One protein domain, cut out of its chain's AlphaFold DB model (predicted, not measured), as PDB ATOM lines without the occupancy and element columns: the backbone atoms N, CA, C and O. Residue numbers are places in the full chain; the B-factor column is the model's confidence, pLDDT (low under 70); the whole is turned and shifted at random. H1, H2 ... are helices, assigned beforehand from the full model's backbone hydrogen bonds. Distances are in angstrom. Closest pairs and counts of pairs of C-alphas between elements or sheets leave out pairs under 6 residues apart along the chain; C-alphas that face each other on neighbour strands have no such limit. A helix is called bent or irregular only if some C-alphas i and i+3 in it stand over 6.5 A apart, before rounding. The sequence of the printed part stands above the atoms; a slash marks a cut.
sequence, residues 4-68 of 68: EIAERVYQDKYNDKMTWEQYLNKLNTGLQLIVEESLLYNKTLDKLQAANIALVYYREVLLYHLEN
ATOM      1  N   GLU A   4     175.359 181.437 169.264       95.75
ATOM      2  CA  GLU A   4     174.632 181.923 168.083       95.75
ATOM      3  C   GLU A   4     174.946 181.071 166.847       95.75
ATOM      4  O   GLU A   4     174.053 180.598 166.145       95.75
ATOM      5  N   ILE A   5     176.231 180.780 166.625       96.94
ATOM      6  CA  ILE A   5     176.663 179.920 165.517       96.94
ATOM      7  C   ILE A   5     176.168 178.485 165.723       96.94
ATOM      8  O   ILE A   5     175.738 177.834 164.769       96.94
ATOM      9  N   ALA A   6     176.201 177.978 166.959       97.50
ATOM     10  CA  ALA A   6     175.696 176.645 167.268       97.50
ATOM     11  C   ALA A   6     174.187 176.524 166.999       97.50
ATOM     12  O   ALA A   6     173.760 175.505 166.453       97.50
ATOM     13  N   GLU A   7     173.402 177.548 167.343       98.00
ATOM     14  CA  GLU A   7     171.960 177.611 167.099       98.00
ATOM     15  C   GLU A   7     171.650 177.671 165.602       98.00
ATOM     16  O   GLU A   7     170.844 176.875 165.117       98.00
ATOM     17  N   ARG A   8     172.360 178.511 164.839       97.31
ATOM     18  CA  ARG A   8     172.226 178.569 163.374       97.31
ATOM     19  C   ARG A   8     172.512 177.216 162.720       97.31
ATOM     20  O   ARG A   8     171.698 176.714 161.953       97.31
ATOM     21  N   VAL A   9     173.631 176.578 163.074       97.81
ATOM     22  CA  VAL A   9     173.987 175.236 162.571       97.81
ATOM     23  C   VAL A   9     172.884 174.220 162.868       97.81
ATOM     24  O   VAL A   9     172.570 173.388 162.014       97.81
ATOM     25  N   TYR A  10     172.313 174.264 164.072       98.44
ATOM     26  CA  TYR A  10     171.224 173.376 164.453       98.44
ATOM     27  C   TYR A  10     169.990 173.588 163.580       98.44
ATOM     28  O   TYR A  10     169.511 172.620 162.986       98.44
ATOM     29  N   GLN A  11     169.527 174.834 163.459       98.19
ATOM     30  CA  GLN A  11     168.353 175.170 162.656       98.19
ATOM     31  C   GLN A  11     168.540 174.792 161.183       98.19
ATOM     32  O   GLN A  11     167.645 174.207 160.586       98.19
ATOM     33  N   ASP A  12     169.723 175.027 160.617       97.56
ATOM     34  CA  ASP A  12     169.949 174.821 159.184       97.56
ATOM     35  C   ASP A  12     170.180 173.353 158.796       97.56
ATOM     36  O   ASP A  12     169.957 172.969 157.646       97.56
ATOM     37  N   LYS A  13     170.721 172.525 159.703       96.69
ATOM     38  CA  LYS A  13     171.268 171.200 159.329       96.69
ATOM     39  C   LYS A  13     170.736 170.024 160.148       96.69
ATOM     40  O   LYS A  13     170.872 168.875 159.694       96.69
ATOM     41  N   TYR A  14     170.187 170.268 161.340       97.06
ATOM     42  CA  TYR A  14     169.929 169.212 162.326       97.06
ATOM     43  C   TYR A  14     168.566 169.272 163.033       97.06
ATOM     44  O   TYR A  14     168.222 168.278 163.677       97.06
ATOM     45  N   ASN A  15     167.781 170.345 162.901       97.44
ATOM     46  CA  ASN A  15     166.494 170.504 163.596       97.44
ATOM     47  C   ASN A  15     165.472 169.397 163.270       97.44
ATOM     48  O   ASN A  15     164.798 168.910 164.172       97.44
ATOM     49  N   ASP A  16     165.450 168.907 162.032       97.31
ATOM     50  CA  ASP A  16     164.573 167.815 161.594       97.31
ATOM     51  C   ASP A  16     165.048 166.427 162.060       97.31
ATOM     52  O   ASP A  16     164.358 165.426 161.874       97.31
ATOM     53  N   LYS A  17     166.259 166.328 162.624       95.81
ATOM     54  CA  LYS A  17     166.913 165.046 162.942       95.81
ATOM     55  C   LYS A  17     167.040 164.783 164.434       95.81
ATOM     56  O   LYS A  17     167.167 163.626 164.827       95.81
ATOM     57  N   MET A  18     167.098 165.830 165.251       97.06
ATOM     58  CA  MET A  18     167.318 165.714 166.689       97.06
ATOM     59  C   MET A  18     166.831 166.955 167.432       97.06
ATOM     60  O   MET A  18     166.670 168.032 166.856       97.06
ATOM     61  N   THR A  19     166.627 166.818 168.738       98.31
ATOM     62  CA  THR A  19     166.334 167.970 169.595       98.31
ATOM     63  C   THR A  19     167.574 168.846 169.774       98.31
ATOM     64  O   THR A  19     168.709 168.390 169.604       98.31
ATOM     65  N   TRP A  20     167.365 170.102 170.169       97.56
ATOM     66  CA  TRP A  20     168.454 171.021 170.505       97.56
ATOM     67  C   TRP A  20     169.401 170.444 171.567       97.56
ATOM     68  O   TRP A  20     170.618 170.503 171.422       97.56
ATOM     69  N   GLU A  21     168.853 169.809 172.604       98.19
ATOM     70  CA  GLU A  21     169.644 169.182 173.668       98.19
ATOM     71  C   GLU A  21     170.500 168.017 173.147       98.19
ATOM     72  O   GLU A  21     171.689 167.923 173.452       98.19
ATOM     73  N   GLN A  22     169.927 167.147 172.308       97.88
ATOM     74  CA  GLN A  22     170.667 166.050 171.676       97.88
ATOM     75  C   GLN A  22     171.791 166.573 170.779       97.88
ATOM     76  O   GLN A  22     172.897 166.023 170.791       97.88
ATOM     77  N   TYR A  23     171.522 167.643 170.031       98.25
ATOM     78  CA  TYR A  23     172.519 168.326 169.220       98.25
ATOM     79  C   TYR A  23     173.654 168.888 170.079       98.25
ATOM     80  O   TYR A  23     174.814 168.591 169.801       98.25
ATOM     81  N   LEU A  24     173.344 169.630 171.147       98.12
ATOM     82  CA  LEU A  24     174.354 170.203 172.038       98.12
ATOM     83  C   LEU A  24     175.217 169.128 172.699       98.12
ATOM     84  O   LEU A  24     176.438 169.275 172.760       98.12
ATOM     85  N   ASN A  25     174.607 168.029 173.142       97.50
ATOM     86  CA  ASN A  25     175.343 166.902 173.708       97.50
ATOM     87  C   ASN A  25     176.324 166.318 172.682       97.50
ATOM     88  O   ASN A  25     177.514 166.191 172.972       97.50
ATOM     89  N   LYS A  26     175.862 166.048 171.453       96.44
ATOM     90  CA  LYS A  26     176.724 165.544 170.372       96.44
ATOM     91  C   LYS A  26     177.801 166.542 169.957       96.44
ATOM     92  O   LYS A  26     178.926 166.125 169.697       96.44
ATOM     93  N   LEU A  27     177.491 167.834 169.917       97.25
ATOM     94  CA  LEU A  27     178.455 168.885 169.610       97.25
ATOM     95  C   LEU A  27     179.553 168.936 170.675       97.25
ATOM     96  O   LEU A  27     180.726 168.880 170.326       97.25
ATOM     97  N   ASN A  28     179.200 168.949 171.960       95.44
ATOM     98  CA  ASN A  28     180.177 168.946 173.052       95.44
ATOM     99  C   ASN A  28     181.068 167.700 173.019       95.44
ATOM    100  O   ASN A  28     182.290 167.823 173.097       95.44
ATOM    101  N   THR A  29     180.479 166.515 172.824       92.94
ATOM    102  CA  THR A  29     181.248 165.278 172.633       92.94
ATOM    103  C   THR A  29     182.179 165.390 171.425       92.94
ATOM    104  O   THR A  29     183.355 165.059 171.524       92.94
ATOM    105  N   GLY A  30     181.693 165.892 170.290       93.06
ATOM    106  CA  GLY A  30     182.496 166.072 169.085       93.06
ATOM    107  C   GLY A  30     183.660 167.042 169.272       93.06
ATOM    108  O   GLY A  30     184.766 166.763 168.821       93.06
ATOM    109  N   LEU A  31     183.434 168.159 169.968       93.06
ATOM    110  CA  LEU A  31     184.466 169.151 170.267       93.06
ATOM    111  C   LEU A  31     185.564 168.553 171.154       93.06
ATOM    112  O   LEU A  31     186.740 168.764 170.870       93.06
ATOM    113  N   GLN A  32     185.198 167.764 172.168       90.88
ATOM    114  CA  GLN A  32     186.160 167.029 173.000       90.88
ATOM    115  C   GLN A  32     186.966 166.017 172.171       90.88
ATOM    116  O   GLN A  32     188.190 165.984 172.262       90.88
ATOM    117  N   LEU A  33     186.300 165.253 171.297       88.38
ATOM    118  CA  LEU A  33     186.946 164.262 170.425       88.38
ATOM    119  C   LEU A  33     187.965 164.868 169.451       88.38
ATOM    120  O   LEU A  33     188.925 164.196 169.092       88.38
ATOM    121  N   ILE A  34     187.744 166.100 168.988       84.81
ATOM    122  CA  ILE A  34     188.674 166.786 168.076       84.81
ATOM    123  C   ILE A  34     189.920 167.281 168.823       84.81
ATOM    124  O   ILE A  34     190.997 167.325 168.237       84.81
ATOM    125  N   VAL A  35     189.784 167.653 170.099       83.81
ATOM    126  CA  VAL A  35     190.902 168.139 170.925       83.81
ATOM    127  C   VAL A  35     191.752 166.980 171.457       83.81
ATOM    128  O   VAL A  35     192.967 167.108 171.579       83.81
ATOM    129  N   GLU A  36     191.135 165.837 171.751       82.25
ATOM    130  CA  GLU A  36     191.810 164.668 172.316       82.25
ATOM    131  C   GLU A  36     192.133 163.623 171.227       82.25
ATOM    132  O   GLU A  36     191.327 162.739 170.929       82.25
ATOM    133  N   GLU A  37     193.350 163.677 170.663       64.31
ATOM    134  CA  GLU A  37     193.853 162.744 169.624       64.31
ATOM    135  C   GLU A  37     193.665 161.249 169.970       64.31
ATOM    136  O   GLU A  37     193.520 160.404 169.082       64.31
ATOM    137  N   SER A  38     193.639 160.903 171.260       60.16
ATOM    138  CA  SER A  38     193.558 159.523 171.751       60.16
ATOM    139  C   SER A  38     192.169 158.882 171.611       60.16
ATOM    140  O   SER A  38     192.062 157.652 171.587       60.16
ATOM    141  N   LEU A  39     191.093 159.667 171.469       58.00
ATOM    142  CA  LEU A  39     189.720 159.146 171.460       58.00
ATOM    143  C   LEU A  39     189.231 158.687 170.078       58.00
ATOM    144  O   LEU A  39     188.200 158.009 169.977       58.00
ATOM    145  N   LEU A  40     189.989 158.979 169.018       57.59
ATOM    146  CA  LEU A  40     189.653 158.592 167.647       57.59
ATOM    147  C   LEU A  40     189.889 157.106 167.350       57.59
ATOM    148  O   LEU A  40     189.467 156.643 166.296       57.59
ATOM    149  N   TYR A  41     190.517 156.337 168.243       60.50
ATOM    150  CA  TYR A  41     190.788 154.909 168.019       60.50
ATOM    151  C   TYR A  41     189.637 153.979 168.439       60.50
ATOM    152  O   TYR A  41     189.591 152.832 168.002       60.50
ATOM    153  N   ASN A  42     188.654 154.467 169.206       66.25
ATOM    154  CA  ASN A  42     187.488 153.686 169.641       66.25
ATOM    155  C   ASN A  42     186.206 154.155 168.919       66.25
ATOM    156  O   ASN A  42     185.304 154.747 169.526       66.25
ATOM    157  N   LYS A  43     186.188 153.971 167.588       66.31
ATOM    158  CA  LYS A  43     185.219 154.550 166.637       66.31
ATOM    159  C   LYS A  43     183.870 153.828 166.650       66.31
ATOM    160  O   LYS A  43     183.583 153.007 165.783       66.31
ATOM    161  N   THR A  44     183.005 154.178 167.593       87.56
ATOM    162  CA  THR A  44     181.573 153.912 167.419       87.56
ATOM    163  C   THR A  44     180.991 154.880 166.384       87.56
ATOM    164  O   THR A  44     181.470 156.008 166.237       87.56
ATOM    165  N   LEU A  45     179.939 154.460 165.671       88.00
ATOM    166  CA  LEU A  45     179.228 155.327 164.721       88.00
ATOM    167  C   LEU A  45     178.755 156.627 165.392       88.00
ATOM    168  O   LEU A  45     178.849 157.700 164.805       88.00
ATOM    169  N   ASP A  46     178.315 156.529 166.644       89.62
ATOM    170  CA  ASP A  46     177.846 157.661 167.438       89.62
ATOM    171  C   ASP A  46     178.934 158.730 167.657       89.62
ATOM    172  O   ASP A  46     178.697 159.919 167.431       89.62
ATOM    173  N   LYS A  47     180.166 158.311 167.985       87.88
ATOM    174  CA  LYS A  47     181.314 159.221 168.137       87.88
ATOM    175  C   LYS A  47     181.726 159.865 166.816       87.88
ATOM    176  O   LYS A  47     182.076 161.041 166.794       87.88
ATOM    177  N   LEU A  48     181.656 159.123 165.709       88.69
ATOM    178  CA  LEU A  48     181.929 159.682 164.380       88.69
ATOM    179  C   LEU A  48     180.886 160.731 163.981       88.69
ATOM    180  O   LEU A  48     181.241 161.768 163.425       88.69
ATOM    181  N   GLN A  49     179.612 160.504 164.309       92.38
ATOM    182  CA  GLN A  49     178.557 161.498 164.105       92.38
ATOM    183  C   GLN A  49     178.795 162.757 164.945       92.38
ATOM    184  O   GLN A  49     178.671 163.862 164.419       92.38
ATOM    185  N   ALA A  50     179.170 162.598 166.218       93.75
ATOM    186  CA  ALA A  50     179.516 163.711 167.099       93.75
ATOM    187  C   ALA A  50     180.695 164.531 166.542       93.75
ATOM    188  O   ALA A  50     180.589 165.749 166.399       93.75
ATOM    189  N   ALA A  51     181.782 163.869 166.132       92.12
ATOM    190  CA  ALA A  51     182.935 164.530 165.520       92.12
ATOM    191  C   ALA A  51     182.554 165.292 164.238       92.12
ATOM    192  O   ALA A  51     182.966 166.435 164.054       92.12
ATOM    193  N   ASN A  52     181.713 164.706 163.379       93.81
ATOM    194  CA  ASN A  52     181.236 165.384 162.175       93.81
ATOM    195  C   ASN A  52     180.413 166.644 162.495       93.81
ATOM    196  O   ASN A  52     180.608 167.672 161.853       93.81
ATOM    197  N   ILE A  53     179.531 166.593 163.501       96.81
ATOM    198  CA  ILE A  53     178.779 167.774 163.960       96.81
ATOM    199  C   ILE A  53     179.740 168.887 164.400       96.81
ATOM    200  O   ILE A  53     179.584 170.036 163.987       96.81
ATOM    201  N   ALA A  54     180.772 168.551 165.176       95.75
ATOM    202  CA  ALA A  54     181.753 169.527 165.637       95.75
ATOM    203  C   ALA A  54     182.600 170.123 164.499       95.75
ATOM    204  O   ALA A  54     182.857 171.325 164.502       95.75
ATOM    205  N   LEU A  55     182.975 169.328 163.491       95.31
ATOM    206  CA  LEU A  55     183.662 169.827 162.293       95.31
ATOM    207  C   LEU A  55     182.787 170.798 161.488       95.31
ATOM    208  O   LEU A  55     183.274 171.833 161.035       95.31
ATOM    209  N   VAL A  56     181.496 170.491 161.333       97.12
ATOM    210  CA  VAL A  56     180.536 171.386 160.669       97.12
ATOM    211  C   VAL A  56     180.407 172.700 161.438       97.12
ATOM    212  O   VAL A  56     180.509 173.762 160.831       97.12
ATOM    213  N   TYR A  57     180.259 172.641 162.762       97.50
ATOM    214  CA  TYR A  57     180.244 173.835 163.606       97.50
ATOM    215  C   TYR A  57     181.534 174.658 163.456       97.50
ATOM    216  O   TYR A  57     181.461 175.864 163.238       97.50
ATOM    217  N   TYR A  58     182.718 174.034 163.501       95.62
ATOM    218  CA  TYR A  58     183.981 174.762 163.342       95.62
ATOM    219  C   TYR A  58     184.120 175.426 161.977       95.62
ATOM    220  O   TYR A  58     184.619 176.547 161.899       95.62
ATOM    221  N   ARG A  59     183.648 174.776 160.910       95.75
ATOM    222  CA  ARG A  59     183.594 175.399 159.586       95.75
ATOM    223  C   ARG A  59     182.764 176.683 159.618       95.75
ATOM    224  O   ARG A  59     183.221 177.693 159.097       95.75
ATOM    225  N   GLU A  60     181.587 176.660 160.235       96.69
ATOM    226  CA  GLU A  60     180.733 177.851 160.345       96.69
ATOM    227  C   GLU A  60     181.363 178.942 161.222       96.69
ATOM    228  O   GLU A  60     181.254 180.123 160.899       96.69
ATOM    229  N   VAL A  61     182.085 178.566 162.283       95.62
ATOM    230  CA  VAL A  61     182.876 179.515 163.083       95.62
ATOM    231  C   VAL A  61     183.952 180.190 162.236       95.62
ATOM    232  O   VAL A  61     184.113 181.404 162.330       95.62
ATOM    233  N   LEU A  62     184.685 179.429 161.419       95.06
ATOM    234  CA  LEU A  62     185.717 179.981 160.538       95.06
ATOM    235  C   LEU A  62     185.117 180.931 159.503       95.06
ATOM    236  O   LEU A  62     185.641 182.023 159.325       95.06
ATOM    237  N   LEU A  63     184.008 180.549 158.863       94.94
ATOM    238  CA  LEU A  63     183.315 181.410 157.902       94.94
ATOM    239  C   LEU A  63     182.845 182.713 158.554       94.94
ATOM    240  O   LEU A  63     183.122 183.785 158.028       94.94
ATOM    241  N   TYR A  64     182.252 182.635 159.748       92.56
ATOM    242  CA  TYR A  64     181.826 183.819 160.494       92.56
ATOM    243  C   TYR A  64     182.975 184.808 160.763       92.56
ATOM    244  O   TYR A  64     182.755 186.012 160.704       92.56
ATOM    245  N   HIS A  65     184.191 184.320 161.037       91.19
ATOM    246  CA  HIS A  65     185.374 185.170 161.249       91.19
ATOM    247  C   HIS A  65     186.019 185.689 159.957       91.19
ATOM    248  O   HIS A  65     186.871 186.564 160.021       91.19
ATOM    249  N   LEU A  66     185.705 185.100 158.802       90.81
ATOM    250  CA  LEU A  66     186.212 185.564 157.506       90.81
ATOM    251  C   LEU A  66     185.279 186.595 156.865       90.81
ATOM    252  O   LEU A  66     185.720 187.393 156.042       90.81
ATOM    253  N   GLU A  67     183.995 186.545 157.211       88.50
ATOM    254  CA  GLU A  67     182.947 187.423 156.687       88.50
ATOM    255  C   GLU A  67     182.733 188.691 157.537       88.50
ATOM    256  O   GLU A  67     182.074 189.618 157.064       88.50
ATOM    257  N   ASN A  68     183.301 188.751 158.751       66.50
ATOM    258  CA  ASN A  68     183.276 189.902 159.669       66.50
ATOM    259  C   ASN A  68     184.693 190.346 160.039       66.50
ATOM    260  O   ASN A  68     184.887 191.567 160.235       66.50
TER     261      ASN A  68
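AT A GLANCE: This is residues 4 to 68 of the 68 residues of an uncharacterized protein of Bacteroidetes bacterium 46-16 (UniProt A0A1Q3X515). A long helix, H4, is crossed nearly at right angles by H2, and H1 packs on H4 nearer its C-terminal end; the small, poorly formed H3 lies in the turn from H2 back to H4. The 65 printed residues hold four named helices, H1 to H4 in chain order, and no named strand: all helix. The whole is compact, radius of gyration of the C-alphas 12.1 A, but flat, spanning 36 by 27 by 13 A.

IN THESE COORDINATES: H4, residues 45 to 67, is 33.3 A long and ends at C-alpha 67 (182.947, 187.423, 156.687). H2, residues 20 to 35, measures 22.6 A. H1, residues 4 to 13, measures 14.2 A from C-alpha 4 (174.632, 181.923, 168.083). H3, residues 37 to 41, measures 8.6 A and is only just irregular: C-alphas 38 and 41 are 6.55 A apart.

HOW THE PARTS SIT: H4 touches H2 with residues 47 to 57, about perpendicular at 86 degrees; the closest C-alphas, of Gly 30 and Ala 51, are 3.9 A apart. H4 touches H1 with residues 56 to 61, at a steep tilt of 59 degrees, opposite ways; the closest C-alphas, of Ala 6 and Tyr 57, are 6.5 A apart. H3 touches no helix. In H1, H2 and H4 every O i to N i+4 pair is within hydrogen-bond range; in H3 0 of 1 is, and 0 of 2 O i to N i+3 pairs.

THE WHOLE: The farthest C-alphas, of Asn 42 and Asn 68, are 37.8 A apart. The printed part has no cut and no long link. Residues 37 to 43 and 68 have pLDDT under 70.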